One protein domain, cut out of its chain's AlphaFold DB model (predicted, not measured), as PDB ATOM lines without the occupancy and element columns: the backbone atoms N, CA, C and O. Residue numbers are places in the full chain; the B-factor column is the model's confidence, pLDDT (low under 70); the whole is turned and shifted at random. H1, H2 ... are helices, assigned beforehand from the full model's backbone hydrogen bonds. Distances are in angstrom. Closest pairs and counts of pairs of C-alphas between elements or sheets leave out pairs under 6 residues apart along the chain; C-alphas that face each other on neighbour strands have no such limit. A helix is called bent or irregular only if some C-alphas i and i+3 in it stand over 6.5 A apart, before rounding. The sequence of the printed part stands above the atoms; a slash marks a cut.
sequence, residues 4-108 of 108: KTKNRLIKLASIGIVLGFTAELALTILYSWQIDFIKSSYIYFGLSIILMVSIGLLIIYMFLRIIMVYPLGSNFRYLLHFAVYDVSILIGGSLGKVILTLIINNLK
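Overview. This is residues 4 to 108 of the 108 residues of an uncharacterized protein of Apilactobacillus kunkeei (UniProt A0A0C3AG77). Three long helices make an open, flat bundle: H1 and H2 stand side by side as a helical hairpin, and H3 crosses H1 as an X near the middles of both. The last turns of H3, residues 101 to 106, stick out at one end together with residues 107 to 108, and residues 71 to 76 stick out at the other. The printed part has 105 residues with three named helices in the order H1, H2, H3 and no named strand; the class is all helix. The whole is loose, with a radius of gyration of the C-alphas of 16.8 A, and it spans 52 by 32 by 15 A.

Along the chain. H1 runs from Lys 4, C-alpha at (138.495, 139.871, 113.176), to Asp 36, C-alpha at (164.839, 177.996, 99.817), and is 48.2 A long from first to last C-alpha. After a tight link of 4 residues comes H2, residues 41 to 67, 39.2 A long. A short link of 7 residues leads to H3, residues 75 to 106, 46.9 A long, which ends with C-alpha 106 at (170.870, 167.832, 116.502). No helix is bent or irregular.

Arrangement. H1, H2 and H3 form an up and down bundle, in which each helix runs against the one before it in the chain. H1 and H2, a hairpin, touch at a shallow tilt of 7 degrees and run opposite ways; their closest C-alphas, of Gln 34 and Tyr 44, are 6.5 A apart. H1 and H3 touch with 54 pairs of C-alphas within 8 A, and the closest, of Ile 17 and Gly 92, are 3.9 A apart. They run the same way at a steep tilt of 40 degrees. H2 and H3, also a hairpin, only just touch, with 3 pairs of C-alphas within 8 A, through residues 63 to 67 of H2 and 78 to 85 of H3 alone. Their closest C-alphas, of Phe 63 and Tyr 85, are 7.6 A apart, and the two run opposite ways at a steep tilt of 44 degrees. The helix packing is mostly crossed, but only just: of 3 pairs, 1 is at a shallow tilt. In H2 and H3 every O i to N i+4 pair is within hydrogen-bond range, and in H1 28 of 29 are.

Size, cuts and confidence. The two C-alphas farthest apart, of Gly 73 and Lys 108, are 55.1 A apart. Without the stretches that stand free, the body has 91 residues and spans 50 by 26 by 14 A. The printed part has no cut, neither link is long, and Lys 108 is the chain's last residue. The mean pLDDT of the printed part is 83.5; it is under 70 at residues 35 to 37, 39, 68 to 76 and 107 to 108.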
ATOM      1  N   LYS A   4     138.597 139.130 114.443       78.56
ATOM      2  CA  LYS A   4     138.495 139.871 113.176       78.56
ATOM      3  C   LYS A   4     138.381 141.386 113.383       78.56
ATOM      4  O   LYS A   4     138.979 142.153 112.634       78.56
ATOM      5  N   THR A   5     137.643 141.820 114.406       78.38
ATOM      6  CA  THR A   5     137.492 143.246 114.752       78.38
ATOM      7  C   THR A   5     138.785 143.788 115.356       78.38
ATOM      8  O   THR A   5     139.232 144.866 114.977       78.38
ATOM      9  N   LYS A   6     139.449 143.005 116.214       82.31
ATOM     10  CA  LYS A   6     140.757 143.358 116.784       82.31
ATOM     11  C   LYS A   6     141.816 143.580 115.699       82.31
ATOM     12  O   LYS A   6     142.447 144.631 115.676       82.31
ATOM     13  N   ASN A   7     141.963 142.644 114.758       84.81
ATOM     14  CA  ASN A   7     142.916 142.791 113.649       84.81
ATOM     15  C   ASN A   7     142.627 144.014 112.768       84.81
ATOM     16  O   ASN A   7     143.554 144.636 112.252       84.81
ATOM     17  N   ARG A   8     141.353 144.371 112.586       83.25
ATOM     18  CA  ARG A   8     140.963 145.566 111.824       83.25
ATOM     19  C   ARG A   8     141.358 146.848 112.542       83.25
ATOM     20  O   ARG A   8     141.948 147.711 111.905       83.25
ATOM     21  N   LEU A   9     141.097 146.944 113.844       85.69
ATOM     22  CA  LEU A   9     141.519 148.093 114.646       85.69
ATOM     23  C   LEU A   9     143.039 148.259 114.637       85.69
ATOM     24  O   LEU A   9     143.517 149.371 114.463       85.69
ATOM     25  N   ILE A  10     143.794 147.159 114.728       88.19
ATOM     26  CA  ILE A  10     145.261 147.198 114.626       88.19
ATOM     27  C   ILE A  10     145.701 147.723 113.253       88.19
ATOM     28  O   ILE A  10     146.577 148.578 113.190       88.19
ATOM     29  N   LYS A  11     145.083 147.256 112.159       88.56
ATOM     30  CA  LYS A  11     145.387 147.755 110.806       88.56
ATOM     31  C   LYS A  11     145.036 149.230 110.630       88.56
ATOM     32  O   LYS A  11     145.804 149.954 110.012       88.56
ATOM     33  N   LEU A  12     143.889 149.667 111.146       89.69
ATOM     34  CA  LEU A  12     143.505 151.078 111.119       89.69
ATOM     35  C   LEU A  12     144.508 151.914 111.905       89.69
ATOM     36  O   LEU A  12     144.978 152.921 111.394       89.69
ATOM     37  N   ALA A  13     144.886 151.465 113.099       90.69
ATOM     38  CA  ALA A  13     145.844 152.177 113.922       90.69
ATOM     39  C   ALA A  13     147.218 152.278 113.248       90.69
ATOM     40  O   ALA A  13     147.770 153.369 113.134       90.69
ATOM     41  N   SER A  14     147.749 151.169 112.725       91.50
ATOM     42  CA  SER A  14     149.056 151.182 112.062       91.50
ATOM     43  C   SER A  14     149.057 152.039 110.795       91.50
ATOM     44  O   SER A  14     149.972 152.834 110.599       91.50
ATOM     45  N   ILE A  15     148.020 151.932 109.959       92.62
ATOM     46  CA  ILE A  15     147.902 152.729 108.731       92.62
ATOM     47  C   ILE A  15     147.686 154.207 109.065       92.62
ATOM     48  O   ILE A  15     148.291 155.057 108.420       92.62
ATOM     49  N   GLY A  16     146.876 154.518 110.078       92.75
ATOM     50  CA  GLY A  16     146.667 155.883 110.558       92.75
ATOM     51  C   GLY A  16     147.976 156.529 111.006       92.75
ATOM     52  O   GLY A  16     148.312 157.605 110.521       92.75
ATOM     53  N   ILE A  17     148.767 155.834 111.833       94.50
ATOM     54  CA  ILE A  17     150.081 156.316 112.289       94.50
ATOM     55  C   ILE A  17     151.011 156.595 111.103       94.50
ATOM     56  O   ILE A  17     151.600 157.672 111.025       94.50
ATOM     57  N   VAL A  18     151.132 155.647 110.169       93.69
ATOM     58  CA  VAL A  18     152.006 155.810 108.996       93.69
ATOM     59  C   VAL A  18     151.559 157.000 108.150       93.69
ATOM     60  O   VAL A  18     152.392 157.822 107.779       93.69
ATOM     61  N   LEU A  19     150.257 157.135 107.891       93.75
ATOM     62  CA  LEU A  19     149.719 158.249 107.111       93.75
ATOM     63  C   LEU A  19     149.960 159.593 107.793       93.75
ATOM     64  O   LEU A  19     150.475 160.501 107.143       93.75
ATOM     65  N   GLY A  20     149.664 159.705 109.090       93.12
ATOM     66  CA  GLY A  20     149.914 160.920 109.864       93.12
ATOM     67  C   GLY A  20     151.385 161.326 109.845       93.12
ATOM     68  O   GLY A  20     151.705 162.481 109.573       93.12
ATOM     69  N   PHE A  21     152.287 160.362 110.031       93.06
ATOM     70  CA  PHE A  21     153.730 160.597 109.962       93.06
ATOM     71  C   PHE A  21     154.170 161.082 108.572       93.06
ATOM     72  O   PHE A  21     154.890 162.072 108.451       93.06
ATOM     73  N   THR A  22     153.710 160.420 107.504       91.44
ATOM     74  CA  THR A  22     154.053 160.819 106.128       91.44
ATOM     75  C   THR A  22     153.465 162.171 105.729       91.44
ATOM     76  O   THR A  22     154.115 162.919 105.002       91.44
ATOM     77  N   ALA A  23     152.269 162.507 106.219       92.38
ATOM     78  CA  ALA A  23     151.640 163.800 105.984       92.38
ATOM     79  C   ALA A  23     152.465 164.929 106.615       92.38
ATOM     80  O   ALA A  23     152.782 165.904 105.935       92.38
ATOM     81  N   GLU A  24     152.885 164.766 107.872       91.56
ATOM     82  CA  GLU A  24     153.724 165.753 108.563       91.56
ATOM     83  C   GLU A  24     155.079 165.933 107.862       91.56
ATOM     84  O   GLU A  24     155.540 167.061 107.669       91.56
ATOM     85  N   LEU A  25     155.699 164.836 107.408       90.31
ATOM     86  CA  LEU A  25     156.930 164.890 106.615       90.31
ATOM     87  C   LEU A  25     156.747 165.688 105.322       90.31
ATOM     88  O   LEU A  25     157.547 166.577 105.032       90.31
ATOM     89  N   ALA A  26     155.698 165.392 104.554       89.38
ATOM     90  CA  ALA A  26     155.430 166.071 103.291       89.38
ATOM     91  C   ALA A  26     155.190 167.577 103.490       89.38
ATOM     92  O   ALA A  26     155.732 168.391 102.740       89.38
ATOM     93  N   LEU A  27     154.432 167.951 104.526       88.69
ATOM     94  CA  LEU A  27     154.185 169.351 104.881       88.69
ATOM     95  C   LEU A  27     155.471 170.063 105.312       88.69
ATOM     96  O   LEU A  27     155.710 171.201 104.908       88.69
ATOM     97  N   THR A  28     156.327 169.386 106.077       86.44
ATOM     98  CA  THR A  28     157.606 169.949 106.531       86.44
ATOM     99  C   THR A  28     158.564 170.189 105.363       86.44
ATOM    100  O   THR A  28     159.186 171.248 105.286       86.44
ATOM    101  N   ILE A  29     158.650 169.248 104.414       84.75
ATOM    102  CA  ILE A  29     159.453 169.410 103.191       84.75
ATOM    103  C   ILE A  29     158.928 170.583 102.359       84.75
ATOM    104  O   ILE A  29     159.708 171.437 101.940       84.75
ATOM    105  N   LEU A  30     157.607 170.665 102.164       86.12
ATOM    106  CA  LEU A  30     156.994 171.767 101.425       86.12
ATOM    107  C   LEU A  30     157.295 173.122 102.086       86.12
ATOM    108  O   LEU A  30     157.610 174.089 101.393       86.12
ATOM    109  N   TYR A  31     157.230 173.191 103.419       83.44
ATOM    110  CA  TYR A  31     157.571 174.394 104.176       83.44
ATOM    111  C   TYR A  31     159.051 174.782 104.026       83.44
ATOM    112  O   TYR A  31     159.353 175.951 103.811       83.44
ATOM    113  N   SER A  32     159.978 173.819 104.051       80.44
ATOM    114  CA  SER A  32     161.399 174.084 103.766       80.44
ATOM    115  C   SER A  32     161.601 174.640 102.351       80.44
ATOM    116  O   SER A  32     162.306 175.633 102.173       80.44
ATOM    117  N   TRP A  33     160.922 174.086 101.345       79.56
ATOM    118  CA  TRP A  33     161.025 174.577  99.967       79.56
ATOM    119  C   TRP A  33     160.477 175.989  99.771       79.56
ATOM    120  O   TRP A  33     160.934 176.685  98.864       79.56
ATOM    121  N   GLN A  34     159.534 176.437 100.604       77.50
ATOM    122  CA  GLN A  34     159.081 177.830 100.604       77.50
ATOM    123  C   GLN A  34     160.229 178.801 100.890       77.50
ATOM    124  O   GLN A  34     160.303 179.869 100.287       77.50
ATOM    125  N   ILE A  35     161.108 178.427 101.819       68.12
ATOM    126  CA  ILE A  35     162.203 179.274 102.288       68.12
ATOM    127  C   ILE A  35     163.325 179.303 101.243       68.12
ATOM    128  O   ILE A  35     163.848 180.375 100.935       68.12
ATOM    129  N   ASP A  36     163.643 178.148 100.651       64.94
ATOM    130  CA  ASP A  36     164.839 177.996  99.817       64.94
ATOM    131  C   ASP A  36     164.587 178.177  98.308       64.94
ATOM    132  O   ASP A  36     165.427 178.739  97.603       64.94
ATOM    133  N   PHE A  37     163.434 177.733  97.788       65.31
ATOM    134  CA  PHE A  37     163.191 177.618  96.339       65.31
ATOM    135  C   PHE A  37     161.966 178.395  95.839       65.31
ATOM    136  O   PHE A  37     162.036 179.072  94.808       65.31
ATOM    137  N   ILE A  38     160.832 178.324  96.536       72.94
ATOM    138  CA  ILE A  38     159.555 178.882  96.068       72.94
ATOM    139  C   ILE A  38     159.371 180.288  96.644       72.94
ATOM    140  O   ILE A  38     158.628 180.504  97.597       72.94
ATOM    141  N   LYS A  39     160.018 181.280  96.021       69.56
ATOM    142  CA  LYS A  39     159.895 182.694  96.430       69.56
ATOM    143  C   LYS A  39     158.517 183.307  96.142       69.56
ATOM    144  O   LYS A  39     158.153 184.311  96.745       69.56
ATOM    145  N   SER A  40     157.753 182.734  95.205       82.06
ATOM    146  CA  SER A  40     156.419 183.228  94.839       82.06
ATOM    147  C   SER A  40     155.340 182.668  95.765       82.06
ATOM    148  O   SER A  40     155.049 181.469  95.745       82.06
ATOM    149  N   SER A  41     154.687 183.551  96.522       81.50
ATOM    150  CA  SER A  41     153.631 183.189  97.477       81.50
ATOM    151  C   SER A  41     152.432 182.494  96.820       81.50
ATOM    152  O   SER A  41     151.862 181.579  97.409       81.50
ATOM    153  N   TYR A  42     152.073 182.870  95.587       85.25
ATOM    154  CA  TYR A  42     150.952 182.262  94.859       85.25
ATOM    155  C   TYR A  42     151.218 180.800  94.485       85.25
ATOM    156  O   TYR A  42     150.327 179.960  94.590       85.25
ATOM    157  N   ILE A  43     152.452 180.486  94.080       84.38
ATOM    158  CA  ILE A  43     152.850 179.123  93.698       84.38
ATOM    159  C   ILE A  43     152.877 178.223  94.933       84.38
ATOM    160  O   ILE A  43     152.351 177.112  94.899       84.38
ATOM    161  N   TYR A  44     153.435 178.721  96.039       85.81
ATOM    162  CA  TYR A  44     153.438 178.001  97.309       85.81
ATOM    163  C   TYR A  44     152.014 177.691  97.791       85.81
ATOM    164  O   TYR A  44     151.718 176.552  98.146       85.81
ATOM    165  N   PHE A  45     151.123 178.683  97.742       85.31
ATOM    166  CA  PHE A  45     149.724 178.518  98.132       85.31
ATOM    167  C   PHE A  45     148.984 177.490  97.262       85.31
ATOM    168  O   PHE A  45     148.240 176.658  97.776       85.31
ATOM    169  N   GLY A  46     149.218 177.496  95.946       88.69
ATOM    170  CA  GLY A  46     148.649 176.483  95.055       88.69
ATOM    171  C   GLY A  46     149.124 175.069  95.400       88.69
ATOM    172  O   GLY A  46     148.315 174.147  95.512       88.69
ATOM    173  N   LEU A  47     150.431 174.896  95.623       87.56
ATOM    174  CA  LEU A  47     151.019 173.601  95.975       87.56
ATOM    175  C   LEU A  47     150.552 173.090  97.341       87.56
ATOM    176  O   LEU A  47     150.296 171.893  97.477       87.56
ATOM    177  N   SER A  48     150.399 173.966  98.337       87.75
ATOM    178  CA  SER A  48     149.926 173.570  99.667       87.75
ATOM    179  C   SER A  48     148.476 173.091  99.645       87.75
ATOM    180  O   SER A  48     148.176 172.060 100.250       87.75
ATOM    181  N   ILE A  49     147.597 173.755  98.886       91.69
ATOM    182  CA  ILE A  49     146.214 173.297  98.688       91.69
ATOM    183  C   ILE A  49     146.194 171.926  98.018       91.69
ATOM    184  O   ILE A  49     145.521 171.021  98.510       91.69
ATOM    185  N   ILE A  50     146.932 171.757  96.915       92.94
ATOM    186  CA  ILE A  50     146.979 170.480  96.190       92.94
ATOM    187  C   ILE A  50     147.445 169.368  97.131       92.94
ATOM    188  O   ILE A  50     146.792 168.330  97.221       92.94
ATOM    189  N   LEU A  51     148.517 169.612  97.887       91.69
ATOM    190  CA  LEU A  51     149.057 168.646  98.836       91.69
ATOM    191  C   LEU A  51     148.048 168.301  99.945       91.69
ATOM    192  O   LEU A  51     147.824 167.119 100.208       91.69
ATOM    193  N   MET A  52     147.397 169.298 100.559       90.75
ATOM    194  CA  MET A  52     146.375 169.070 101.591       90.75
ATOM    195  C   MET A  52     145.198 168.253 101.055       90.75
ATOM    196  O   MET A  52     144.757 167.308 101.713       90.75
ATOM    197  N   VAL A  53     144.711 168.572  99.854       93.56
ATOM    198  CA  VAL A  53     143.616 167.830  99.217       93.56
ATOM    199  C   VAL A  53     144.043 166.394  98.916       93.56
ATOM    200  O   VAL A  53     143.303 165.463  99.232       93.56
ATOM    201  N   SER A  54     145.243 166.183  98.368       91.94
ATOM    202  CA  SER A  54     145.771 164.840  98.101       91.94
ATOM    203  C   SER A  54     145.898 164.001  99.374       91.94
ATOM    204  O   SER A  54     145.476 162.843  99.378       91.94
ATOM    205  N   ILE A  55     146.418 164.576 100.464       92.75
ATOM    206  CA  ILE A  55     146.521 163.901 101.767       92.75
ATOM    207  C   ILE A  55     145.126 163.555 102.303       92.75
ATOM    208  O   ILE A  55     144.889 162.414 102.700       92.75
ATOM    209  N   GLY A  56     144.182 164.501 102.264       89.44
ATOM    210  CA  GLY A  56     142.809 164.276 102.723       89.44
ATOM    211  C   GLY A  56     142.106 163.152 101.955       89.44
ATOM    212  O   GLY A  56     141.525 162.249 102.562       89.44
ATOM    213  N   LEU A  57     142.217 163.151 100.623       92.69
ATOM    214  CA  LEU A  57     141.662 162.093  99.776       92.69
ATOM    215  C   LEU A  57     142.305 160.731 100.065       92.69
ATOM    216  O   LEU A  57     141.593 159.730 100.147       92.69
ATOM    217  N   LEU A  58     143.626 160.688 100.261       91.25
ATOM    218  CA  LEU A  58     144.352 159.461 100.592       91.25
ATOM    219  C   LEU A  58     143.889 158.869 101.931       91.25
ATOM    220  O   LEU A  58     143.648 157.663 102.017       91.25
ATOM    221  N   ILE A  59     143.732 159.712 102.955       89.75
ATOM    222  CA  ILE A  59     143.249 159.323 104.288       89.75
ATOM    223  C   ILE A  59     141.846 158.710 104.187       89.75
ATOM    224  O   ILE A  59     141.614 157.588 104.646       89.75
ATOM    225  N   ILE A  60     140.918 159.402 103.522       87.88
ATOM    226  CA  ILE A  60     139.536 158.927 103.359       87.88
ATOM    227  C   ILE A  60     139.503 157.623 102.551       87.88
ATOM    228  O   ILE A  60     138.821 156.669 102.935       87.88
ATOM    229  N   TYR A  61     140.262 157.546 101.458       88.75
ATOM    230  CA  TYR A  61     140.337 156.352 100.621       88.75
ATOM    231  C   TYR A  61     140.839 155.129 101.402       88.75
ATOM    232  O   TYR A  61     140.228 154.059 101.342       88.75
ATOM    233  N   MET A  62     141.923 155.280 102.169       87.62
ATOM    234  CA  MET A  62     142.489 154.190 102.970       87.62
ATOM    235  C   MET A  62     141.515 153.715 104.048       87.62
ATOM    236  O   MET A  62     141.333 152.506 104.223       87.62
ATOM    237  N   PHE A  63     140.839 154.646 104.720       86.81
ATOM    238  CA  PHE A  63     139.794 154.337 105.689       86.81
ATOM    239  C   PHE A  63     138.653 153.516 105.071       86.81
ATOM    240  O   PHE A  63     138.333 152.419 105.547       86.81
ATOM    241  N   LEU A  64     138.082 154.009 103.965       84.44
ATOM    242  CA  LEU A  64     136.989 153.341 103.258       84.44
ATOM    243  C   LEU A  64     137.402 151.951 102.775       84.44
ATOM    244  O   LEU A  64     136.640 151.001 102.945       84.44
ATOM    245  N   ARG A  65     138.623 151.793 102.257       85.12
ATOM    246  CA  ARG A  65     139.148 150.497 101.803       85.12
ATOM    247  C   ARG A  65     139.199 149.455 102.922       85.12
ATOM    248  O   ARG A  65     138.948 148.276 102.678       85.12
ATOM    249  N   ILE A  66     139.526 149.866 104.145       80.94
ATOM    250  CA  ILE A  66     139.623 148.952 105.292       80.94
ATOM    251  C   ILE A  66     138.230 148.586 105.825       80.94
ATOM    252  O   ILE A  66     138.026 147.463 106.305       80.94
ATOM    253  N   ILE A  67     137.263 149.503 105.725       77.62
ATOM    254  CA  ILE A  67     135.952 149.372 106.379       77.62
ATOM    255  C   ILE A  67     134.823 148.951 105.430       77.62
ATOM    256  O   ILE A  67     133.860 148.350 105.903       77.62
ATOM    257  N   MET A  68     134.953 149.114 104.108       68.69
ATOM    258  CA  MET A  68     133.978 148.615 103.112       68.69
ATOM    259  C   MET A  68     133.697 147.103 103.217       68.69
ATOM    260  O   MET A  68     132.726 146.610 102.659       68.69
ATOM    261  N   VAL A  69     134.496 146.354 103.982       61.31
ATOM    262  CA  VAL A  69     134.304 144.923 104.278       61.31
ATOM    263  C   VAL A  69     133.294 144.675 105.431       61.31
ATOM    264  O   VAL A  69     133.333 143.621 106.079       61.31
ATOM    265  N   TYR A  70     132.421 145.637 105.756       57.34
ATOM    266  CA  TYR A  70     131.343 145.503 106.749       57.34
ATOM    267  C   TYR A  70     129.951 145.587 106.100       57.34
ATOM    268  O   TYR A  70     129.729 146.458 105.262       57.34
ATOM    269  N   PRO A  71     128.971 144.772 106.539       55.53
ATOM    270  CA  PRO A  71     127.567 145.085 106.308       55.53
ATOM    271  C   PRO A  71     127.191 146.350 107.101       55.53
ATOM    272  O   PRO A  71     127.510 146.460 108.287       55.53
ATOM    273  N   LEU A  72     126.500 147.288 106.447       57.12
ATOM    274  CA  LEU A  72     126.134 148.639 106.920       57.12
ATOM    275  C   LEU A  72     125.331 148.697 108.241       57.12
ATOM    276  O   LEU A  72     125.092 149.775 108.768       57.12
ATOM    277  N   GLY A  73     124.921 147.563 108.813       55.59
ATOM    278  CA  GLY A  73     123.961 147.496 109.921       55.59
ATOM    279  C   GLY A  73     124.471 147.882 111.318       55.59
ATOM    280  O   GLY A  73     123.711 147.767 112.274       55.59
ATOM    281  N   SER A  74     125.729 148.307 111.497       59.59
ATOM    282  CA  SER A  74     126.277 148.639 112.828       59.59
ATOM    283  C   SER A  74     127.009 149.985 112.846       59.59
ATOM    284  O   SER A  74     128.234 150.051 112.961       59.59
ATOM    285  N   ASN A  75     126.233 151.072 112.774       63.22
ATOM    286  CA  ASN A  75     126.722 152.460 112.769       63.22
ATOM    287  C   ASN A  75     127.675 152.780 113.939       63.22
ATOM    288  O   ASN A  75     128.680 153.460 113.752       63.22
ATOM    289  N   PHE A  76     127.427 152.230 115.135       66.31
ATOM    290  CA  PHE A  76     128.273 152.481 116.312       66.31
ATOM    291  C   PHE A  76     129.681 151.876 116.182       66.31
ATOM    292  O   PHE A  76     130.667 152.455 116.636       66.31
ATOM    293  N   ARG A  77     129.810 150.720 115.514       70.56
ATOM    294  CA  ARG A  77     131.126 150.119 115.250       70.56
ATOM    295  C   ARG A  77     131.900 150.937 114.227       70.56
ATOM    296  O   ARG A  77     133.106 151.088 114.393       70.56
ATOM    297  N   TYR A  78     131.220 151.491 113.225       74.88
ATOM    298  CA  TYR A  78     131.832 152.366 112.228       74.88
ATOM    299  C   TYR A  78     132.437 153.618 112.876       74.88
ATOM    300  O   TYR A  78     133.600 153.934 112.631       74.88
ATOM    301  N   LEU A  79     131.689 154.258 113.785       78.88
ATOM    302  CA  LEU A  79     132.153 155.429 114.533       78.88
ATOM    303  C   LEU A  79     133.414 155.129 115.357       78.88
ATOM    304  O   LEU A  79     134.368 155.899 115.330       78.88
ATOM    305  N   LEU A  80     133.456 153.981 116.040       81.88
ATOM    306  CA  LEU A  80     134.629 153.580 116.823       81.88
ATOM    307  C   LEU A  80     135.860 153.347 115.935       81.88
ATOM    308  O   LEU A  80     136.966 153.732 116.301       81.88
ATOM    309  N   HIS A  81     135.680 152.749 114.753       84.94
ATOM    310  CA  HIS A  81     136.777 152.537 113.803       84.94
ATOM    311  C   HIS A  81     137.289 153.865 113.237       84.94
ATOM    312  O   HIS A  81     138.499 154.025 113.093       84.94
ATOM    313  N   PHE A  82     136.388 154.815 112.972       86.00
ATOM    314  CA  PHE A  82     136.743 156.179 112.583       86.00
ATOM    315  C   PHE A  82     137.550 156.884 113.671       86.00
ATOM    316  O   PHE A  82     138.652 157.339 113.396       86.00
ATOM    317  N   ALA A  83     137.063 156.885 114.913       86.94
ATOM    318  CA  ALA A  83     137.755 157.530 116.025       86.94
ATOM    319  C   ALA A  83     139.159 156.948 116.255       86.94
ATOM    320  O   ALA A  83     140.120 157.694 116.411       86.94
ATOM    321  N   VAL A  84     139.305 155.618 116.229       88.75
ATOM    322  CA  VAL A  84     140.621 154.971 116.382       88.75
ATOM    323  C   VAL A  84     141.557 155.349 115.239       88.75
ATOM    324  O   VAL A  84     142.733 155.616 115.476       88.75
ATOM    325  N   TYR A  85     141.050 155.376 114.009       91.62
ATOM    326  CA  TYR A  85     141.835 155.752 112.841       91.62
ATOM    327  C   TYR A  85     142.302 157.211 112.907       91.62
ATOM    328  O   TYR A  85     143.491 157.472 112.744       91.62
ATOM    329  N   ASP A  86     141.397 158.131 113.232       90.00
ATOM    330  CA  ASP A  86     141.669 159.568 113.324       90.00
ATOM    331  C   ASP A  86     142.671 159.894 114.444       90.00
ATOM    332  O   ASP A  86     143.708 160.516 114.212       90.00
ATOM    333  N   VAL A  87     142.459 159.340 115.644       94.25
ATOM    334  CA  VAL A  87     143.413 159.463 116.760       94.25
ATOM    335  C   VAL A  87     144.790 158.916 116.374       94.25
ATOM    336  O   VAL A  87     145.813 159.501 116.726       94.25
ATOM    337  N   SER A  88     144.839 157.823 115.614       93.81
ATOM    338  CA  SER A  88     146.106 157.238 115.163       93.81
ATOM    339  C   SER A  88     146.846 158.130 114.166       93.81
ATOM    340  O   SER A  88     148.074 158.192 114.217       93.81
ATOM    341  N   ILE A  89     146.129 158.859 113.306       93.62
ATOM    342  CA  ILE A  89     146.718 159.870 112.412       93.62
ATOM    343  C   ILE A  89     147.331 161.006 113.225       93.62
ATOM    344  O   ILE A  89     148.480 161.375 112.981       93.62
ATOM    345  N   LEU A  90     146.613 161.517 114.228       93.25
ATOM    346  CA  LEU A  90     147.127 162.570 115.109       93.25
ATOM    347  C   LEU A  90     148.385 162.118 115.867       93.25
ATOM    348  O   LEU A  90     149.368 162.861 115.953       93.25
ATOM    349  N   ILE A  91     148.395 160.880 116.369       93.25
ATOM    350  CA  ILE A  91     149.579 160.277 116.999       93.25
ATOM    351  C   ILE A  91     150.736 160.177 115.996       93.25
ATOM    352  O   ILE A  91     151.851 160.582 116.308       93.25
ATOM    353  N   GLY A  92     150.490 159.689 114.779       92.38
ATOM    354  CA  GLY A  92     151.514 159.611 113.735       92.38
ATOM    355  C   GLY A  92     152.118 160.968 113.371       92.38
ATOM    356  O   GLY A  92     153.340 161.099 113.303       92.38
ATOM    357  N   GLY A  93     151.273 161.985 113.187       92.00
ATOM    358  CA  GLY A  93     151.712 163.344 112.858       92.00
ATOM    359  C   GLY A  93     152.507 163.992 113.992       92.00
ATOM    360  O   GLY A  93     153.602 164.503 113.772       92.00
ATOM    361  N   SER A  94     152.015 163.893 115.231       92.50
ATOM    362  CA  SER A  94     152.734 164.401 116.411       92.50
ATOM    363  C   SER A  94     154.091 163.720 116.616       92.50
ATOM    364  O   SER A  94     155.082 164.412 116.858       92.50
ATOM    365  N   LEU A  95     154.178 162.394 116.445       91.56
ATOM    366  CA  LEU A  95     155.452 161.666 116.460       91.56
ATOM    367  C   LEU A  95     156.389 162.151 115.350       91.56
ATOM    368  O   LEU A  95     157.568 162.394 115.613       91.56
ATOM    369  N   GLY A  96     155.868 162.332 114.134       87.56
ATOM    370  CA  GLY A  96     156.622 162.874 113.004       87.56
ATOM    371  C   GLY A  96     157.242 164.223 113.329       87.56
ATOM    372  O   GLY A  96     158.451 164.403 113.178       87.56
ATOM    373  N   LYS A  97     156.438 165.130 113.882       88.38
ATOM    374  CA  LYS A  97     156.876 166.464 114.290       88.38
ATOM    375  C   LYS A  97     157.968 166.425 115.358       88.38
ATOM    376  O   LYS A  97     158.960 167.145 115.241       88.38
ATOM    377  N   VAL A  98     157.815 165.585 116.384       89.06
ATOM    378  CA  VAL A  98     158.821 165.425 117.451       89.06
ATOM    379  C   VAL A  98     160.141 164.907 116.882       89.06
ATOM    380  O   VAL A  98     161.191 165.486 117.158       89.06
ATOM    381  N   ILE A  99     160.095 163.862 116.053       86.25
ATOM    382  CA  ILE A  99     161.287 163.264 115.434       86.25
ATOM    383  C   ILE A  99     161.992 164.276 114.527       86.25
ATOM    384  O   ILE A  99     163.200 164.465 114.647       86.25
ATOM    385  N   LEU A 100     161.247 164.970 113.665       84.69
ATOM    386  CA  LEU A 100     161.790 166.011 112.790       84.69
ATOM    387  C   LEU A 100     162.460 167.127 113.591       84.69
ATOM    388  O   LEU A 100     163.573 167.534 113.268       84.69
ATOM    389  N   THR A 101     161.817 167.581 114.665       83.75
ATOM    390  CA  THR A 101     162.363 168.631 115.533       83.75
ATOM    391  C   THR A 101     163.656 168.178 116.213       83.75
ATOM    392  O   THR A 101     164.622 168.935 116.256       83.75
ATOM    393  N   LEU A 102     163.710 166.934 116.702       85.75
ATOM    394  CA  LEU A 102     164.923 166.350 117.283       85.75
ATOM    395  C   LEU A 102     166.063 166.254 116.261       85.75
ATOM    396  O   LEU A 102     167.201 166.579 116.590       85.75
ATOM    397  N   ILE A 103     165.768 165.833 115.029       83.12
ATOM    398  CA  ILE A 103     166.767 165.743 113.954       83.12
ATOM    399  C   ILE A 103     167.303 167.135 113.605       83.12
ATOM    400  O   ILE A 103     168.514 167.325 113.571       83.12
ATOM    401  N   ILE A 104     166.419 168.114 113.395       75.81
ATOM    402  CA  ILE A 104     166.806 169.492 113.057       75.81
ATOM    403  C   ILE A 104     167.656 170.112 114.171       75.81
ATOM    404  O   ILE A 104     168.652 170.770 113.883       75.81
ATOM    405  N   ASN A 105     167.290 169.893 115.436       77.94
ATOM    406  CA  ASN A 105     168.030 170.448 116.569       77.94
ATOM    407  C   ASN A 105     169.402 169.794 116.772       77.94
ATOM    408  O   ASN A 105     170.311 170.479 117.216       77.94
ATOM    409  N   ASN A 106     169.569 168.512 116.438       75.75
ATOM    410  CA  ASN A 106     170.870 167.832 116.502       75.75
ATOM    411  C   ASN A 106     171.798 168.161 115.317       75.75
ATOM    412  O   ASN A 106     172.970 167.796 115.349       75.75
ATOM    413  N   LEU A 107     171.281 168.790 114.258       64.31
ATOM    414  CA  LEU A 107     172.053 169.213 113.083       64.31
ATOM    415  C   LEU A 107     172.581 170.656 113.187       64.31
ATOM    416  O   LEU A 107     173.341 171.077 112.315       64.31
ATOM    417  N   LYS A 108     172.159 171.413 114.207       52.97
ATOM    418  CA  LYS A 108     172.658 172.759 114.531       52.97
ATOM    419  C   LYS A 108     173.764 172.693 115.572       52.97
ATOM    420  O   LYS A 108     174.673 173.543 115.468       52.97
TER     421      LYS A 108